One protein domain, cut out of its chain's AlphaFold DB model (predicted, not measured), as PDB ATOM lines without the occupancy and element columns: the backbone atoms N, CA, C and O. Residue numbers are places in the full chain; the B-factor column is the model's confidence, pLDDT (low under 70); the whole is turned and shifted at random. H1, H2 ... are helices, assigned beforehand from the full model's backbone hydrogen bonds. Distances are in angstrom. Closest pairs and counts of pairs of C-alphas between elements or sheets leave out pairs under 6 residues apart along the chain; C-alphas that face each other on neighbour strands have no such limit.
ATOM      1  N   ASN A   8      72.442 -15.830  37.305       96.06
ATOM      2  CA  ASN A   8      73.155 -16.628  36.307       96.06
ATOM      3  C   ASN A   8      74.161 -17.557  36.989       96.06
ATOM      4  O   ASN A   8      74.146 -18.762  36.730       96.06
ATOM      5  N   LEU A   9      74.948 -17.031  37.934       96.88
ATOM      6  CA  LEU A   9      75.896 -17.832  38.706       96.88
ATOM      7  C   LEU A   9      75.178 -18.933  39.493       96.88
ATOM      8  O   LEU A   9      75.548 -20.101  39.393       96.88
ATOM      9  N   TYR A  10      74.095 -18.596  40.200       96.81
ATOM     10  CA  TYR A  10      73.283 -19.582  40.915       96.81
ATOM     11  C   TYR A  10      72.778 -20.696  39.986       96.81
ATOM     12  O   TYR A  10      72.882 -21.872  40.327       96.81
ATOM     13  N   THR A  11      72.265 -20.335  38.806       96.19
ATOM     14  CA  THR A  11      71.707 -21.287  37.831       96.19
ATOM     15  C   THR A  11      72.760 -22.276  37.330       96.19
ATOM     16  O   THR A  11      72.493 -23.474  37.248       96.19
ATOM     17  N   VAL A  12      73.978 -21.807  37.055       96.75
ATOM     18  CA  VAL A  12      75.079 -22.682  36.626       96.75
ATOM     19  C   VAL A  12      75.552 -23.566  37.777       96.75
ATOM     20  O   VAL A  12      75.663 -24.786  37.631       96.75
ATOM     21  N   LEU A  13      75.794 -22.978  38.951       97.62
ATOM     22  CA  LEU A  13      76.330 -23.716  40.091       97.62
ATOM     23  C   LEU A  13      75.348 -24.765  40.620       97.62
ATOM     24  O   LEU A  13      75.778 -25.860  40.977       97.62
ATOM     25  N   ILE A  14      74.037 -24.494  40.620       97.25
ATOM     26  CA  ILE A  14      73.040 -25.478  41.060       97.25
ATOM     27  C   ILE A  14      72.967 -26.682  40.114       97.25
ATOM     28  O   ILE A  14      72.809 -27.816  40.574       97.25
ATOM     29  N   GLU A  15      73.144 -26.482  38.804       96.12
ATOM     30  CA  GLU A  15      73.208 -27.582  37.840       96.12
ATOM     31  C   GLU A  15      74.465 -28.438  38.061       96.12
ATOM     32  O   GLU A  15      74.394 -29.673  38.113       96.12
ATOM     33  N   ILE A  16      75.623 -27.800  38.239       97.56
ATOM     34  CA  ILE A  16      76.880 -28.496  38.551       97.56
ATOM     35  C   ILE A  16      76.748 -29.256  39.876       97.56
ATOM     36  O   ILE A  16      77.123 -30.427  39.950       97.56
ATOM     37  N   HIS A  17      76.143 -28.648  40.894       98.31
ATOM     38  CA  HIS A  17      75.889 -29.282  42.183       98.31
ATOM     39  C   HIS A  17      75.030 -30.548  42.047       98.31
ATOM     40  O   HIS A  17      75.405 -31.614  42.532       98.31
ATOM     41  N   GLN A  18      73.925 -30.489  41.300       96.81
ATOM     42  CA  GLN A  18      73.091 -31.666  41.030       96.81
ATOM     43  C   GLN A  18      73.851 -32.768  40.277       96.81
ATOM     44  O   GLN A  18      73.618 -33.959  40.500       96.81
ATOM     45  N   ASN A  19      74.765 -32.394  39.375       97.44
ATOM     46  CA  ASN A  19      75.650 -33.347  38.708       97.44
ATOM     47  C   ASN A  19      76.609 -34.042  39.692       97.44
ATOM     48  O   ASN A  19      76.884 -35.230  39.511       97.44
ATOM     49  N   LEU A  20      77.097 -33.335  40.717       97.56
ATOM     50  CA  LEU A  20      77.934 -33.912  41.776       97.56
ATOM     51  C   LEU A  20      77.134 -34.865  42.662       97.56
ATOM     52  O   LEU A  20      77.541 -36.010  42.838       97.56
ATOM     53  N   VAL A  21      75.960 -34.437  43.127       97.19
ATOM     54  CA  VAL A  21      75.058 -35.248  43.957       97.19
ATOM     55  C   VAL A  21      74.689 -36.565  43.261       97.19
ATOM     56  O   VAL A  21      74.765 -37.635  43.857       97.19
ATOM     57  N   ARG A  22      74.401 -36.540  41.951       96.50
ATOM     58  CA  ARG A  22      74.139 -37.765  41.166       96.50
ATOM     59  C   ARG A  22      75.306 -38.757  41.133       96.50
ATOM     60  O   ARG A  22      75.095 -39.930  40.830       96.50
ATOM     61  N   ARG A  23      76.533 -38.308  41.402       96.88
ATOM     62  CA  ARG A  23      77.736 -39.154  41.458       96.88
ATOM     63  C   ARG A  23      78.050 -39.671  42.859       96.88
ATOM     64  O   ARG A  23      78.948 -40.506  42.986       96.88
ATOM     65  N   ASP A  24      77.282 -39.257  43.859       96.00
ATOM     66  CA  ASP A  24      77.338 -39.757  45.228       96.00
ATOM     67  C   ASP A  24      76.033 -40.490  45.612       96.00
ATOM     68  O   ASP A  24      75.299 -40.074  46.503       96.00
ATOM     69  N   PRO A  25      75.702 -41.620  44.954       92.25
ATOM     70  CA  PRO A  25      74.433 -42.318  45.183       92.25
ATOM     71  C   PRO A  25      74.302 -42.924  46.588       92.25
ATOM     72  O   PRO A  25      73.212 -43.333  46.971       92.25
ATOM     73  N   ARG A  26      75.411 -43.032  47.334       91.50
ATOM     74  CA  ARG A  26      75.424 -43.539  48.713       91.50
ATOM     75  C   ARG A  26      75.370 -42.410  49.747       91.50
ATOM     76  O   ARG A  26      75.327 -42.718  50.929       91.50
ATOM     77  N   GLY A  27      75.383 -41.147  49.314       93.56
ATOM     78  CA  GLY A  27      75.356 -39.990  50.205       93.56
ATOM     79  C   GLY A  27      76.572 -39.893  51.126       93.56
ATOM     80  O   GLY A  27      76.435 -39.411  52.243       93.56
ATOM     81  N   ILE A  28      77.746 -40.363  50.681       95.19
ATOM     82  CA  ILE A  28      78.988 -40.332  51.473       95.19
ATOM     83  C   ILE A  28      79.345 -38.895  51.862       95.19
ATOM     84  O   ILE A  28      79.840 -38.656  52.956       95.19
ATOM     85  N   PHE A  29      79.091 -37.944  50.964       97.50
ATOM     86  CA  PHE A  29      79.432 -36.536  51.130       97.50
ATOM     87  C   PHE A  29      78.199 -35.676  51.427       97.50
ATOM     88  O   PHE A  29      78.251 -34.463  51.248       97.50
ATOM     89  N   ALA A  30      77.069 -36.290  51.791       94.94
ATOM     90  CA  ALA A  30      75.791 -35.590  51.877       94.94
ATOM     91  C   ALA A  30      75.638 -34.706  53.111       94.94
ATOM     92  O   ALA A  30      74.990 -33.668  53.017       94.94
ATOM     93  N   ASN A  31      76.215 -35.129  54.235       94.88
ATOM     94  CA  ASN A  31      76.047 -34.497  55.537       94.88
ATOM     95  C   ASN A  31      77.411 -34.280  56.207       94.88
ATOM     96  O   ASN A  31      78.370 -34.980  55.857       94.88
ATOM     97  N   PRO A  32      77.499 -33.356  57.182       95.75
ATOM     98  CA  PRO A  32      78.711 -33.148  57.961       95.75
ATOM     99  C   PRO A  32      79.220 -34.447  58.594       95.75
ATOM    100  O   PRO A  32      78.442 -35.245  59.120       95.75
ATOM    101  N   VAL A  33      80.538 -34.639  58.569       92.62
ATOM    102  CA  VAL A  33      81.186 -35.760  59.255       92.62
ATOM    103  C   VAL A  33      81.333 -35.423  60.737       92.62
ATOM    104  O   VAL A  33      81.885 -34.377  61.075       92.62
ATOM    105  N   THR A  34      80.836 -36.305  61.603       92.81
ATOM    106  CA  THR A  34      80.951 -36.210  63.066       92.81
ATOM    107  C   THR A  34      81.922 -37.258  63.604       92.81
ATOM    108  O   THR A  34      82.194 -38.263  62.941       92.81
ATOM    109  N   ASP A  35      82.407 -37.061  64.831       93.44
ATOM    110  CA  ASP A  35      83.300 -38.030  65.473       93.44
ATOM    111  C   ASP A  35      82.616 -39.379  65.765       93.44
ATOM    112  O   ASP A  35      83.291 -40.405  65.827       93.44
ATOM    113  N   ASP A  36      81.278 -39.408  65.838       92.50
ATOM    114  CA  ASP A  36      80.492 -40.642  65.995       92.50
ATOM    115  C   ASP A  36      80.630 -41.585  64.791       92.50
ATOM    116  O   ASP A  36      80.593 -42.807  64.938       92.50
ATOM    117  N   ILE A  37      80.769 -41.024  63.585       89.81
ATOM    118  CA  ILE A  37      80.906 -41.802  62.345       89.81
ATOM    119  C   ILE A  37      82.363 -41.924  61.885       89.81
ATOM    120  O   ILE A  37      82.679 -42.782  61.060       89.81
ATOM    121  N   ALA A  38      83.247 -41.067  62.399       90.75
ATOM    122  CA  ALA A  38      84.662 -41.028  62.067       90.75
ATOM    123  C   ALA A  38      85.487 -40.633  63.304       90.75
ATOM    124  O   ALA A  38      85.690 -39.459  63.583       90.75
ATOM    125  N   ILE A  39      85.986 -41.632  64.032       93.94
ATOM    126  CA  ILE A  39      86.685 -41.445  65.313       93.94
ATOM    127  C   ILE A  39      87.906 -40.512  65.182       93.94
ATOM    128  O   ILE A  39      88.906 -40.859  64.539       93.94
ATOM    129  N   GLY A  40      87.851 -39.371  65.876       93.31
ATOM    130  CA  GLY A  40      88.913 -38.360  65.914       93.31
ATOM    131  C   GLY A  40      88.979 -37.491  64.655       93.31
ATOM    132  O   GLY A  40      90.034 -36.954  64.326       93.31
ATOM    133  N   TYR A  41      87.887 -37.379  63.899       93.75
ATOM    134  CA  TYR A  41      87.834 -36.563  62.690       93.75
ATOM    135  C   TYR A  41      88.035 -35.077  62.988       93.75
ATOM    136  O   TYR A  41      88.778 -34.413  62.264       93.75
ATOM    137  N   SER A  42      87.426 -34.560  64.057       94.31
ATOM    138  CA  SER A  42      87.536 -33.151  64.456       94.31
ATOM    139  C   SER A  42      88.956 -32.738  64.869       94.31
ATOM    140  O   SER A  42      89.338 -31.583  64.685       94.31
ATOM    141  N   GLU A  43      89.767 -33.686  65.346       93.88
ATOM    142  CA  GLU A  43      91.178 -33.473  65.693       93.88
ATOM    143  C   GLU A  43      92.070 -33.353  64.448       93.88
ATOM    144  O   GLU A  43      93.059 -32.619  64.443       93.88
ATOM    145  N   VAL A  44      91.716 -34.065  63.373       91.69
ATOM    146  CA  VAL A  44      92.497 -34.116  62.126       91.69
ATOM    147  C   VAL A  44      92.053 -33.036  61.136       91.69
ATOM    148  O   VAL A  44      92.877 -32.456  60.427       91.69
ATOM    149  N   ILE A  45      90.747 -32.768  61.052       93.06
ATOM    150  CA  ILE A  45      90.141 -31.906  60.035       93.06
ATOM    151  C   ILE A  45      89.615 -30.616  60.660       93.06
ATOM    152  O   ILE A  45      88.518 -30.555  61.206       93.06
ATOM    153  N   SER A  46      90.369 -29.533  60.472       93.94
ATOM    154  CA  SER A  46      90.060 -28.231  61.081       93.94
ATOM    155  C   SER A  46      88.849 -27.518  60.473       93.94
ATOM    156  O   SER A  46      88.233 -26.680  61.125       93.94
ATOM    157  N   LYS A  47      88.531 -27.781  59.200       95.56
ATOM    158  CA  LYS A  47      87.426 -27.125  58.482       95.56
ATOM    159  C   LYS A  47      86.567 -28.164  57.760       95.56
ATOM    160  O   LYS A  47      86.801 -28.405  56.573       95.56
ATOM    161  N   PRO A  48      85.602 -28.799  58.449       96.62
ATOM    162  CA  PRO A  48      84.670 -29.733  57.827       96.62
ATOM    163  C   PRO A  48      83.859 -29.071  56.705       96.62
ATOM    164  O   PRO A  48      83.545 -27.883  56.762       96.62
ATOM    165  N   MET A  49      83.524 -29.851  55.678       98.38
ATOM    166  CA  MET A  49      82.668 -29.429  54.571       98.38
ATOM    167  C   MET A  49      81.976 -30.650  53.967       98.38
ATOM    168  O   MET A  49      82.557 -31.736  53.947       98.38
ATOM    169  N   ASP A  50      80.768 -30.454  53.455       98.50
ATOM    170  CA  ASP A  50      79.918 -31.476  52.849       98.50
ATOM    171  C   ASP A  50      78.992 -30.843  51.793       98.50
ATOM    172  O   ASP A  50      78.799 -29.623  51.746       98.50
ATOM    173  N   LEU A  51      78.409 -31.665  50.921       98.25
ATOM    174  CA  LEU A  51      77.534 -31.196  49.846       98.25
ATOM    175  C   LEU A  51      76.228 -30.582  50.374       98.25
ATOM    176  O   LEU A  51      75.703 -29.687  49.716       98.25
ATOM    177  N   GLY A  52      75.706 -31.010  51.526       97.31
ATOM    178  CA  GLY A  52      74.526 -30.404  52.149       97.31
ATOM    179  C   GLY A  52      74.799 -28.966  52.596       97.31
ATOM    180  O   GLY A  52      74.045 -28.047  52.265       97.31
ATOM    181  N   THR A  53      75.936 -28.732  53.250       98.12
ATOM    182  CA  THR A  53      76.402 -27.387  53.619       98.12
ATOM    183  C   THR A  53      76.611 -26.502  52.386       98.12
ATOM    184  O   THR A  53      76.116 -25.372  52.344       98.12
ATOM    185  N   ILE A  54      77.272 -27.019  51.344       98.62
ATOM    186  CA  ILE A  54      77.467 -26.310  50.067       98.62
ATOM    187  C   ILE A  54      76.120 -25.966  49.415       98.62
ATOM    188  O   ILE A  54      75.920 -24.851  48.926       98.62
ATOM    189  N   TYR A  55      75.167 -26.899  49.429       97.88
ATOM    190  CA  TYR A  55      73.823 -26.677  48.905       97.88
ATOM    191  C   TYR A  55      73.095 -25.557  49.656       97.88
ATOM    192  O   TYR A  55      72.499 -24.682  49.027       97.88
ATOM    193  N   ASN A  56      73.181 -25.533  50.988       96.69
ATOM    194  CA  ASN A  56      72.573 -24.484  51.806       96.69
ATOM    195  C   ASN A  56      73.186 -23.104  51.515       96.69
ATOM    196  O   ASN A  56      72.449 -22.122  51.387       96.69
ATOM    197  N   ARG A  57      74.510 -23.029  51.320       97.25
ATOM    198  CA  ARG A  57      75.209 -21.803  50.889       97.25
ATOM    199  C   ARG A  57      74.788 -21.341  49.494       97.25
ATOM    200  O   ARG A  57      74.605 -20.146  49.278       97.25
ATOM    201  N   LEU A  58      74.587 -22.269  48.556       95.94
ATOM    202  CA  LEU A  58      74.044 -21.944  47.234       95.94
ATOM    203  C   LEU A  58      72.612 -21.415  47.340       95.94
ATOM    204  O   LEU A  58      72.285 -20.386  46.753       95.94
ATOM    205  N   LYS A  59      71.753 -22.111  48.092       95.31
ATOM    206  CA  LYS A  59      70.332 -21.780  48.252       95.31
ATOM    207  C   LYS A  59      70.123 -20.416  48.906       95.31
ATOM    208  O   LYS A  59      69.181 -19.725  48.532       95.31
ATOM    209  N   SER A  60      70.982 -20.024  49.848       95.31
ATOM    210  CA  SER A  60      70.889 -18.713  50.499       95.31
ATOM    211  C   SER A  60      71.222 -17.548  49.567       95.31
ATOM    212  O   SER A  60      70.861 -16.415  49.874       95.31
ATOM    213  N   ARG A  61      71.928 -17.809  48.453       95.62
ATOM    214  CA  ARG A  61      72.419 -16.803  47.493       95.62
ATOM    215  C   ARG A  61      73.265 -15.690  48.127       95.62
ATOM    216  O   ARG A  61      73.468 -14.642  47.519       95.62
ATOM    217  N   ALA A  62      73.771 -15.913  49.338       96.62
ATOM    218  CA  ALA A  62      74.472 -14.916  50.148       96.62
ATOM    219  C   ALA A  62      75.962 -15.243  50.358       96.62
ATOM    220  O   ALA A  62      76.656 -14.505  51.054       96.62
ATOM    221  N   TYR A  63      76.457 -16.340  49.774       96.81
ATOM    222  CA  TYR A  63      77.819 -16.821  50.009       96.81
ATOM    223  C   TYR A  63      78.724 -16.681  48.781       96.81
ATOM    224  O   TYR A  63      79.751 -16.016  48.860       96.81
ATOM    225  N   TYR A  64      78.337 -17.277  47.648       97.62
ATOM    226  CA  TYR A  64      79.207 -17.385  46.476       97.62
ATOM    227  C   TYR A  64      79.089 -16.163  45.564       97.62
ATOM    228  O   TYR A  64      78.040 -15.942  44.959       97.62
ATOM    229  N   ARG A  65      80.171 -15.402  45.436       97.31
ATOM    230  CA  ARG A  65      80.351 -14.328  44.448       97.31
ATOM    231  C   ARG A  65      80.957 -14.845  43.150       97.31
ATOM    232  O   ARG A  65      80.732 -14.253  42.102       97.31
ATOM    233  N   SER A  66      81.696 -15.952  43.216       97.88
ATOM    234  CA  SER A  66      82.340 -16.561  42.052       97.88
ATOM    235  C   SER A  66      82.262 -18.088  42.049       97.88
ATOM    236  O   SER A  66      82.080 -18.748  43.077       97.88
ATOM    237  N   ALA A  67      82.442 -18.667  40.866       97.56
ATOM    238  CA  ALA A  67      82.576 -20.095  40.642       97.56
ATOM    239  C   ALA A  67      83.835 -20.654  41.330       97.56
ATOM    240  O   ALA A  67      83.811 -21.783  41.827       97.56
ATOM    241  N   THR A  68      84.901 -19.855  41.440       97.06
ATOM    242  CA  THR A  68      86.111 -20.184  42.210       97.06
ATOM    243  C   THR A  68      85.810 -20.483  43.678       97.06
ATOM    244  O   THR A  68      86.282 -21.496  44.195       97.06
ATOM    245  N   GLU A  69      84.992 -19.668  44.350       97.44
ATOM    246  CA  GLU A  69      84.629 -19.895  45.760       97.44
ATOM    247  C   GLU A  69      83.839 -21.200  45.947       97.44
ATOM    248  O   GLU A  69      84.067 -21.947  46.899       97.44
ATOM    249  N   TYR A  70      82.946 -21.520  45.006       98.25
ATOM    250  CA  TYR A  70      82.228 -22.795  45.006       98.25
ATOM    251  C   TYR A  70      83.171 -23.989  44.800       98.25
ATOM    252  O   TYR A  70      83.083 -24.993  45.513       98.25
ATOM    253  N   LEU A  71      84.102 -23.886  43.842       97.81
ATOM    254  CA  LEU A  71      85.113 -24.917  43.606       97.81
ATOM    255  C   LEU A  71      85.990 -25.127  44.845       97.81
ATOM    256  O   LEU A  71      86.315 -26.272  45.163       97.81
ATOM    257  N   ALA A  72      86.345 -24.056  45.558       97.19
ATOM    258  CA  ALA A  72      87.135 -24.134  46.780       97.19
ATOM    259  C   ALA A  72      86.440 -24.982  47.861       97.19
ATOM    260  O   ALA A  72      87.076 -25.878  48.414       97.19
ATOM    261  N   ASP A  73      85.136 -24.795  48.097       98.19
ATOM    262  CA  ASP A  73      84.384 -25.598  49.076       98.19
ATOM    263  C   ASP A  73      84.267 -27.078  48.667       98.19
ATOM    264  O   ASP A  73      84.524 -27.974  49.477       98.19
ATOM    265  N   VAL A  74      83.929 -27.363  47.397       98.31
ATOM    266  CA  VAL A  74      83.876 -28.753  46.892       98.31
ATOM    267  C   VAL A  74      85.236 -29.423  47.046       98.31
ATOM    268  O   VAL A  74      85.333 -30.620  47.345       98.31
ATOM    269  N   THR A  75      86.298 -28.653  46.847       97.19
ATOM    270  CA  THR A  75      87.636 -29.194  46.930       97.19
ATOM    271  C   THR A  75      88.112 -29.392  48.363       97.19
ATOM    272  O   THR A  75      88.710 -30.429  48.645       97.19
ATOM    273  N   LEU A  76      87.784 -28.477  49.277       97.06
ATOM    274  CA  LEU A  76      88.003 -28.643  50.713       97.06
ATOM    275  C   LEU A  76      87.366 -29.947  51.207       97.06
ATOM    276  O   LEU A  76      88.048 -30.773  51.806       97.06
ATOM    277  N   MET A  77      86.096 -30.182  50.865       98.19
ATOM    278  CA  MET A  77      85.384 -31.422  51.189       98.19
ATOM    279  C   MET A  77      86.134 -32.669  50.692       98.19
ATOM    280  O   MET A  77      86.373 -33.606  51.455       98.19
ATOM    281  N   CYS A  78      86.528 -32.692  49.414       97.56
ATOM    282  CA  CYS A  78      87.215 -33.850  48.841       97.56
ATOM    283  C   CYS A  78      88.618 -34.050  49.439       97.56
ATOM    284  O   CYS A  78      89.029 -35.188  49.663       97.56
ATOM    285  N   ASN A  79      89.351 -32.971  49.714       95.44
ATOM    286  CA  ASN A  79      90.670 -33.040  50.337       95.44
ATOM    287  C   ASN A  79      90.589 -33.530  51.776       95.44
ATOM    288  O   ASN A  79      91.369 -34.399  52.139       95.44
ATOM    289  N   ASN A  80      89.632 -33.045  52.569       95.88
ATOM    290  CA  ASN A  80      89.424 -33.527  53.932       95.88
ATOM    291  C   ASN A  80      89.217 -35.046  53.950       95.88
ATOM    292  O   ASN A  80      89.867 -35.758  54.712       95.88
ATOM    293  N   ALA A  81      88.393 -35.557  53.030       96.19
ATOM    294  CA  ALA A  81      88.205 -36.992  52.868       96.19
ATOM    295  C   ALA A  81      89.507 -37.712  52.474       96.19
ATOM    296  O   ALA A  81      89.756 -38.809  52.964       96.19
ATOM    297  N   MET A  82      90.344 -37.116  51.620       95.06
ATOM    298  CA  MET A  82      91.627 -37.700  51.208       95.06
ATOM    299  C   MET A  82      92.747 -37.580  52.257       95.06
ATOM    300  O   MET A  82      93.692 -38.362  52.209       95.06
ATOM    301  N   ILE A  83      92.660 -36.615  53.173       92.62
ATOM    302  CA  ILE A  83      93.581 -36.441  54.304       92.62
ATOM    303  C   ILE A  83      93.250 -37.459  55.394       92.62
ATOM    304  O   ILE A  83      94.140 -38.145  55.883       92.62
ATOM    305  N   TYR A  84      91.970 -37.569  55.755       92.62
ATOM    306  CA  TYR A  84      91.534 -38.443  56.839       92.62
ATOM    307  C   TYR A  84      91.568 -39.929  56.453       92.62
ATOM    308  O   TYR A  84      91.921 -40.778  57.270       92.62
ATOM    309  N   ASN A  85      91.196 -40.263  55.211       92.62
ATOM    310  CA  ASN A  85      91.077 -41.653  54.777       92.62
ATOM    311  C   ASN A  85      92.306 -42.106  53.969       92.62
ATOM    312  O   ASN A  85      92.719 -41.395  53.053       92.62
ATOM    313  N   PRO A  86      92.840 -43.317  54.205       91.56
ATOM    314  CA  PRO A  86      93.922 -43.877  53.395       91.56
ATOM    315  C   PRO A  86      93.572 -44.049  51.896       91.56
ATOM    316  O   PRO A  86      92.396 -44.247  51.558       91.56
ATOM    317  N   PRO A  87      94.563 -43.998  50.973       90.06
ATOM    318  CA  PRO A  87      94.336 -44.000  49.518       90.06
ATOM    319  C   PRO A  87      93.602 -45.211  48.926       90.06
ATOM    320  O   PRO A  87      92.998 -45.113  47.852       90.06
ATOM    321  N   ASP A  88      93.683 -46.351  49.599       90.12
ATOM    322  CA  ASP A  88      93.063 -47.626  49.244       90.12
ATOM    323  C   ASP A  88      91.581 -47.699  49.643       90.12
ATOM    324  O   ASP A  88      90.819 -48.463  49.047       90.12
ATOM    325  N   THR A  89      91.121 -46.841  50.555       94.25
ATOM    326  CA  THR A  89      89.719 -46.813  50.986       94.25
ATOM    327  C   THR A  89      88.758 -46.328  49.897       94.25
ATOM    328  O   THR A  89      89.080 -45.505  49.030       94.25
ATOM    329  N   ILE A  90      87.499 -46.774  49.983       95.94
ATOM    330  CA  ILE A  90      86.436 -46.292  49.093       95.94
ATOM    331  C   ILE A  90      86.219 -44.778  49.228       95.94
ATOM    332  O   ILE A  90      85.977 -44.120  48.219       95.94
ATOM    333  N   TYR A  91      86.341 -44.212  50.429       95.81
ATOM    334  CA  TYR A  91      86.113 -42.788  50.687       95.81
ATOM    335  C   TYR A  91      87.118 -41.914  49.936       95.81
ATOM    336  O   TYR A  91      86.717 -41.021  49.185       95.81
ATOM    337  N   TYR A  92      88.408 -42.253  50.029       95.88
ATOM    338  CA  TYR A  92      89.467 -41.570  49.293       95.88
ATOM    339  C   TYR A  92      89.242 -41.651  47.780       95.88
ATOM    340  O   TYR A  92      89.240 -40.641  47.070       95.88
ATOM    341  N   GLN A  93      89.003 -42.859  47.260       96.25
ATOM    342  CA  GLN A  93      88.825 -43.060  45.821       96.25
ATOM    343  C   GLN A  93      87.600 -42.316  45.276       96.25
ATOM    344  O   GLN A  93      87.631 -41.809  44.148       96.25
ATOM    345  N   ARG A  94      86.511 -42.254  46.052       97.62
ATOM    346  CA  ARG A  94      85.291 -41.524  45.686       97.62
ATOM    347  C   ARG A  94      85.528 -40.019  45.702       97.62
ATOM    348  O   ARG A  94      85.158 -39.377  44.722       97.62
ATOM    349  N   ALA A  95      86.211 -39.491  46.718       97.69
ATOM    350  CA  ALA A  95      86.569 -38.076  46.805       97.69
ATOM    351  C   ALA A  95      87.434 -37.643  45.613       97.69
ATOM    352  O   ALA A  95      87.093 -36.695  44.904       97.69
ATOM    353  N   ARG A  96      88.484 -38.413  45.292       96.88
ATOM    354  CA  ARG A  96      89.354 -38.154  44.134       96.88
ATOM    355  C   ARG A  96      88.575 -38.121  42.815       96.88
ATOM    356  O   ARG A  96      88.768 -37.221  41.998       96.88
ATOM    357  N   LYS A  97      87.683 -39.094  42.593       97.75
ATOM    358  CA  LYS A  97      86.847 -39.169  41.378       97.75
ATOM    359  C   LYS A  97      85.839 -38.020  41.298       97.75
ATOM    360  O   LYS A  97      85.632 -37.479  40.211       97.75
ATOM    361  N   LEU A  98      85.213 -37.658  42.418       98.19
ATOM    362  CA  LEU A  98      84.233 -36.575  42.483       98.19
ATOM    363  C   LEU A  98      84.893 -35.219  42.206       98.19
ATOM    364  O   LEU A  98      84.391 -34.462  41.374       98.19
ATOM    365  N   LEU A  99      86.056 -34.963  42.812       97.25
ATOM    366  CA  LEU A  99      86.840 -33.751  42.584       97.25
ATOM    367  C   LEU A  99      87.284 -33.620  41.124       97.25
ATOM    368  O   LEU A  99      87.079 -32.575  40.508       97.25
ATOM    369  N   ALA A 100      87.840 -34.686  40.541       96.50
ATOM    370  CA  ALA A 100      88.248 -34.687  39.136       96.50
ATOM    371  C   ALA A 100      87.071 -34.375  38.196       96.50
ATOM    372  O   ALA A 100      87.213 -33.625  37.229       96.50
ATOM    373  N   PHE A 101      85.884 -34.907  38.500       97.69
ATOM    374  CA  PHE A 101      84.678 -34.576  37.752       97.69
ATOM    375  C   PHE A 101      84.256 -33.112  37.936       97.69
ATOM    376  O   PHE A 101      83.933 -32.467  36.941       97.69
ATOM    377  N   CYS A 102      84.272 -32.583  39.165       97.56
ATOM    378  CA  CYS A 102      83.947 -31.181  39.429       97.56
ATOM    379  C   CYS A 102      84.861 -30.246  38.633       97.56
ATOM    380  O   CYS A 102      84.372 -29.409  37.885       97.56
ATOM    381  N   ARG A 103      86.178 -30.467  38.688       95.31
ATOM    382  CA  ARG A 103      87.169 -29.673  37.946       95.31
ATOM    383  C   ARG A 103      86.909 -29.655  36.443       95.31
ATOM    384  O   ARG A 103      87.004 -28.611  35.816       95.31
ATOM    385  N   LYS A 104      86.502 -30.790  35.866       96.00
ATOM    386  CA  LYS A 104      86.134 -30.858  34.444       96.00
ATOM    387  C   LYS A 104      84.919 -29.982  34.098       96.00
ATOM    388  O   LYS A 104      84.847 -29.482  32.981       96.00
ATOM    389  N   GLN A 105      83.975 -29.817  35.026       95.88
ATOM    390  CA  GLN A 105      82.819 -28.923  34.862       95.88
ATOM    391  C   GLN A 105      83.178 -27.455  35.133       95.88
ATOM    392  O   GLN A 105      82.573 -26.559  34.556       95.88
ATOM    393  N   MET A 106      84.181 -27.217  35.978       95.19
ATOM    394  CA  MET A 106      84.660 -25.898  36.392       95.19
ATOM    395  C   MET A 106      85.860 -25.463  35.541       95.19
ATOM    396  O   MET A 106      86.905 -25.096  36.067       95.19
ATOM    397  N   THR A 107      85.727 -25.538  34.215       94.81
ATOM    398  CA  THR A 107      86.653 -24.885  33.276       94.81
ATOM    399  C   THR A 107      85.954 -23.700  32.627       94.81
ATOM    400  O   THR A 107      84.736 -23.735  32.453       94.81
ATOM    401  N   VAL A 108      86.709 -22.678  32.212       92.50
ATOM    402  CA  VAL A 108      86.146 -21.487  31.548       92.50
ATOM    403  C   VAL A 108      85.236 -21.886  30.383       92.50
ATOM    404  O   VAL A 108      84.088 -21.461  30.325       92.50
ATOM    405  N   SER A 109      85.687 -22.797  29.517       93.12
ATOM    406  CA  SER A 109      84.894 -23.275  28.378       93.12
ATOM    407  C   SER A 109      83.632 -24.040  28.791       93.12
ATOM    408  O   SER A 109      82.597 -23.917  28.137       93.12
ATOM    409  N   SER A 110      83.687 -24.836  29.863       95.00
ATOM    410  CA  SER A 110      82.516 -25.571  30.360       95.00
ATOM    411  C   SER A 110      81.482 -24.628  30.974       95.00
ATOM    412  O   SER A 110      80.294 -24.773  30.695       95.00
ATOM    413  N   LEU A 111      81.931 -23.626  31.736       94.81
ATOM    414  CA  LEU A 111      81.071 -22.598  32.326       94.81
ATOM    415  C   LEU A 111      80.438 -21.708  31.246       94.81
ATOM    416  O   LEU A 111      79.226 -21.507  31.257       94.81
ATOM    417  N   GLN A 112      81.221 -21.272  30.254       91.00
ATOM    418  CA  GLN A 112      80.718 -20.535  29.087       91.00
ATOM    419  C   GLN A 112      79.674 -21.344  28.308       91.00
ATOM    420  O   GLN A 112      78.638 -20.824  27.894       91.00
ATOM    421  N   LYS A 113      79.905 -22.650  28.139       92.38
ATOM    422  CA  LYS A 113      78.937 -23.542  27.495       92.38
ATOM    423  C   LYS A 113      77.654 -23.691  28.315       92.38
ATOM    424  O   LYS A 113      76.584 -23.785  27.717       92.38
ATOM    425  N   ALA A 114      77.747 -23.725  29.643       91.12
ATOM    426  CA  ALA A 114      76.586 -23.802  30.528       91.12
ATOM    427  C   ALA A 114      75.731 -22.524  30.478       91.12
ATOM    428  O   ALA A 114      74.516 -22.599  30.635       91.12
ATOM    429  N   CYS A 115      76.334 -21.365  30.194       91.25
ATOM    430  CA  CYS A 115      75.621 -20.091  30.100       91.25
ATOM    431  C   CYS A 115      75.235 -19.660  28.678       91.25
ATOM    432  O   CYS A 115      74.715 -18.561  28.515       91.25
ATOM    433  N   LYS A 116      75.457 -20.494  27.652       87.00
ATOM    434  CA  LYS A 116      75.263 -20.120  26.235       87.00
ATOM    435  C   LYS A 116      73.856 -19.602  25.893       87.00
ATOM    436  O   LYS A 116      73.717 -18.773  25.005       87.00
ATOM    437  N   ASP A 117      72.834 -20.097  26.594       88.44
ATOM    438  CA  ASP A 117      71.426 -19.747  26.363       88.44
ATOM    439  C   ASP A 117      70.928 -18.692  27.378       88.44
ATOM    440  O   ASP A 117      69.750 -18.333  27.382       88.44
ATOM    441  N   MET A 118      71.801 -18.208  28.275       90.94
ATOM    442  CA  MET A 118      71.450 -17.247  29.320       90.94
ATOM    443  C   MET A 118      71.774 -15.810  28.881       90.94
ATOM    444  O   MET A 118      72.918 -15.534  28.511       90.94
ATOM    445  N   PRO A 119      70.824 -14.861  28.984       90.19
ATOM    446  CA  PRO A 119      71.102 -13.449  28.740       90.19
ATOM    447  C   PRO A 119      72.236 -12.938  29.640       90.19
ATOM    448  O   PRO A 119      72.215 -13.149  30.854       90.19
ATOM    449  N   GLY A 120      73.229 -12.279  29.041       89.12
ATOM    450  CA  GLY A 120      74.381 -11.704  29.746       89.12
ATOM    451  C   GLY A 120      75.468 -12.698  30.177       89.12
ATOM    452  O   GLY A 120      76.560 -12.258  30.519       89.12
ATOM    453  N   GLY A 121      75.225 -14.013  30.114       93.06
ATOM    454  CA  GLY A 121      76.220 -15.028  30.477       93.06
ATOM    455  C   GLY A 121      76.737 -14.911  31.919       93.06
ATOM    456  O   GLY A 121      76.037 -14.406  32.796       93.06
ATOM    457  N   LEU A 122      77.948 -15.422  32.162       94.94
ATOM    458  CA  LEU A 122      78.707 -15.172  33.394       94.94
ATOM    459  C   LEU A 122      79.786 -14.120  33.134       94.94
ATOM    460  O   LEU A 122      80.456 -14.170  32.098       94.94
ATOM    461  N   THR A 123      79.988 -13.211  34.081       95.00
ATOM    462  CA  THR A 123      81.092 -12.243  34.025       95.00
ATOM    463  C   THR A 123      82.430 -12.906  34.362       95.00
ATOM    464  O   THR A 123      82.488 -14.004  34.920       95.00
ATOM    465  N   LEU A 124      83.540 -12.228  34.051       93.69
ATOM    466  CA  LEU A 124      84.871 -12.713  34.424       93.69
ATOM    467  C   LEU A 124      85.045 -12.797  35.951       93.69
ATOM    468  O   LEU A 124      85.679 -13.728  36.439       93.69
ATOM    469  N   GLU A 125      84.439 -11.872  36.698       95.25
ATOM    470  CA  GLU A 125      84.429 -11.876  38.167       95.25
ATOM    471  C   GLU A 125      83.643 -13.068  38.727       95.25
ATOM    472  O   GLU A 125      84.085 -13.725  39.668       95.25
ATOM    473  N   GLU A 126      82.507 -13.398  38.108       96.19
ATOM    474  CA  GLU A 126      81.694 -14.554  38.488       96.19
ATOM    475  C   GLU A 126      82.363 -15.881  38.134       96.19
ATOM    476  O   GLU A 126      82.140 -16.878  38.816       96.19
ATOM    477  N   ILE A 127      83.182 -15.926  37.081       96.00
ATOM    478  CA  ILE A 127      84.004 -17.102  36.775       96.00
ATOM    479  C   ILE A 127      85.156 -17.207  37.784       96.00
ATOM    480  O   ILE A 127      85.368 -18.281  38.352       96.00
ATOM    481  N   GLY A 128      85.848 -16.097  38.052       94.12
ATOM    482  CA  GLY A 128      86.991 -16.024  38.958       94.12
ATOM    483  C   GLY A 128      88.251 -16.725  38.433       94.12
ATOM    484  O   GLY A 128      88.307 -17.219  37.305       94.12
ATOM    485  N   ASP A 129      89.292 -16.776  39.269       92.69
ATOM    486  CA  ASP A 129      90.520 -17.519  38.967       92.69
ATOM    487  C   ASP A 129      90.400 -18.978  39.420       92.69
ATOM    488  O   ASP A 129      90.642 -19.319  40.579       92.69
ATOM    489  N   LEU A 130      90.022 -19.853  38.493       88.75
ATOM    490  CA  LEU A 130      89.855 -21.286  38.745       88.75
ATOM    491  C   LEU A 130      91.197 -22.023  38.933       88.75
ATOM    492  O   LEU A 130      91.208 -23.133  39.465       88.75
ATOM    493  N   THR A 131      92.322 -21.423  38.524       85.38
ATOM    494  CA  THR A 131      93.664 -22.023  38.644       85.38
ATOM    495  C   THR A 131      94.260 -21.834  40.038       85.38
ATOM    496  O   THR A 131      94.950 -22.725  40.544       85.38
ATOM    497  N   SER A 132      93.920 -20.727  40.709       83.75
ATOM    498  CA  SER A 132      94.374 -20.419  42.074       83.75
ATOM    499  C   SER A 132      94.034 -21.512  43.094       83.75
ATOM    500  O   SER A 132      94.850 -21.824  43.963       83.75
ATOM    501  N   VAL A 133      92.865 -22.148  42.956       80.12
ATOM    502  CA  VAL A 133      92.396 -23.199  43.874       80.12
ATOM    503  C   VAL A 133      93.350 -24.393  43.859       80.12
ATOM    504  O   VAL A 133      93.674 -24.960  44.901       80.12
ATOM    505  N   GLU A 134      93.853 -24.765  42.680       68.75
ATOM    506  CA  GLU A 134      94.782 -25.883  42.531       68.75
ATOM    507  C   GLU A 134      96.161 -25.568  43.117       68.75
ATOM    508  O   GLU A 134      96.735 -26.404  43.823       68.75
ATOM    509  N   ALA A 135      96.666 -24.354  42.888       71.00
ATOM    510  CA  ALA A 135      97.946 -23.910  43.432       71.00
ATOM    511  C   ALA A 135      97.944 -23.914  44.971       71.00
ATOM    512  O   ALA A 135      98.848 -24.484  45.590       71.00
ATOM    513  N   GLN A 136      96.893 -23.364  45.587       70.31
ATOM    514  CA  GLN A 136      96.750 -23.300  47.046       70.31
ATOM    515  C   GLN A 136      96.712 -24.695  47.689       70.31
ATOM    516  O   GLN A 136      97.313 -24.933  48.737       70.31
ATOM    517  N   MET A 137      96.067 -25.665  47.046       66.56
ATOM    518  CA  MET A 137      95.987 -27.024  47.589       66.56
ATOM    519  C   MET A 137      97.244 -27.854  47.382       66.56
ATOM    520  O   MET A 137      97.602 -28.643  48.256       66.56
ATOM    521  N   ASN A 138      97.906 -27.715  46.232       63.94
ATOM    522  CA  ASN A 138      99.173 -28.401  45.985       63.94
ATOM    523  C   ASN A 138     100.221 -27.980  47.021       63.94
ATOM    524  O   ASN A 138     101.045 -28.797  47.435       63.94
ATOM    525  N   GLN A 139     100.142 -26.733  47.494       64.56
ATOM    526  CA  GLN A 139     100.923 -26.262  48.628       64.56
ATOM    527  C   GLN A 139     100.518 -26.973  49.930       64.56
ATOM    528  O   GLN A 139     101.386 -27.526  50.595       64.56
ATOM    529  N   MET A 140      99.221 -27.054  50.258       61.00
ATOM    530  CA  MET A 140      98.733 -27.672  51.505       61.00
ATOM    531  C   MET A 140      99.035 -29.180  51.614       61.00
ATOM    532  O   MET A 140      99.441 -29.659  52.672       61.00
TER     533      MET A 140
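This is residues 8 to 140 of the 268 residues of the protein "Bromo domain-containing protein" of Schistosoma mattheei (UniProt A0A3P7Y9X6). Four helices, H1, H3, H4 and H5, make an up-and-down bundle, with H4 nearest to the middle of the whole. A loop-rich stretch with the short helix H2 lies at one end of the bundle; H6, set crosswise, and the short H7 lie at the other end, and the last helix, H8, lies on the outside of H4. The printed part has 133 residues with eight named helices, H1 to H8 in chain order, and no named strand; the class is all helix. The whole is compact, with a radius of gyration of the C-alphas of 15.0 A, yet elongated in outline, spanning 48 by 29 by 24 A.

H1, residues 8 to 21, begins with C-alpha 8 at (73.155, -16.628, 36.307) and is 20.2 A long. H2 is residues 41 to 44. H3, residues 51 to 60, measures 14.2 A. H4, residues 67 to 84, is the longest helix, 26.1 A from C-alpha 67 at (82.576, -20.095, 40.642) to C-alpha 84. H5, residues 90 to 105, measures 22.7 A. H6 is residues 108 to 114 and H7 residues 124 to 127. H8, residues 132 to 140, measures 12.7 A and ends with C-alpha 140 at (98.733, -27.672, 51.505).

In the bundle of H1, H3, H4 and H5, each helix runs against the one before it. H4 is the hub, touching five helices. H4 and H5 form a helical hairpin at a shallow tilt of 16 degrees; their closest C-alphas, of Cys 78 and Ala 95, are 4.7 A apart. H3 and H4 form another, at 21 degrees, closest at Ile 54 and Asp 73, 7.0 A between C-alphas. H1 touches H3 at a shallow tilt of 20 degrees, opposite ways, with the C-alphas of Tyr 10 and Leu 58 closest at 6.8 A. H1 touches H5 with residues 16 to 20 alone, closest at the C-alphas of Leu 20 and Leu 98, 6.9 A. H8 only just touches H4, with 3 pairs of C-alphas within 8 A, the closest Val 133 and Ala 72 at 6.1 A. H7 only just touches H4, also with 3 pairs, closest at the C-alphas of Ile 127 and Ala 67, 5.1 A. H6 is close to H5 but not clearly touching, about perpendicular at 84 degrees, with the C-alphas of Leu 111 and Gln 105 closest at 7.0 A. H2 is close to H4 but not clearly touching, the C-alphas of Val 44 and Tyr 84 being closest at 6.9 A. Every O i to N i+4 pair is within hydrogen-bond range in H1, H3, H4, H5, H6 and H8; H2 and H7 are too short for one.

The C-alphas farthest apart, of Ile 39 and Pro 119, are 48.6 A apart. The printed part has no cut. The link from H1 to H2, residues 22 to 40, is long. The mean pLDDT of the printed part is 93.4; residue 134 and residues 137 to 140 are under 70.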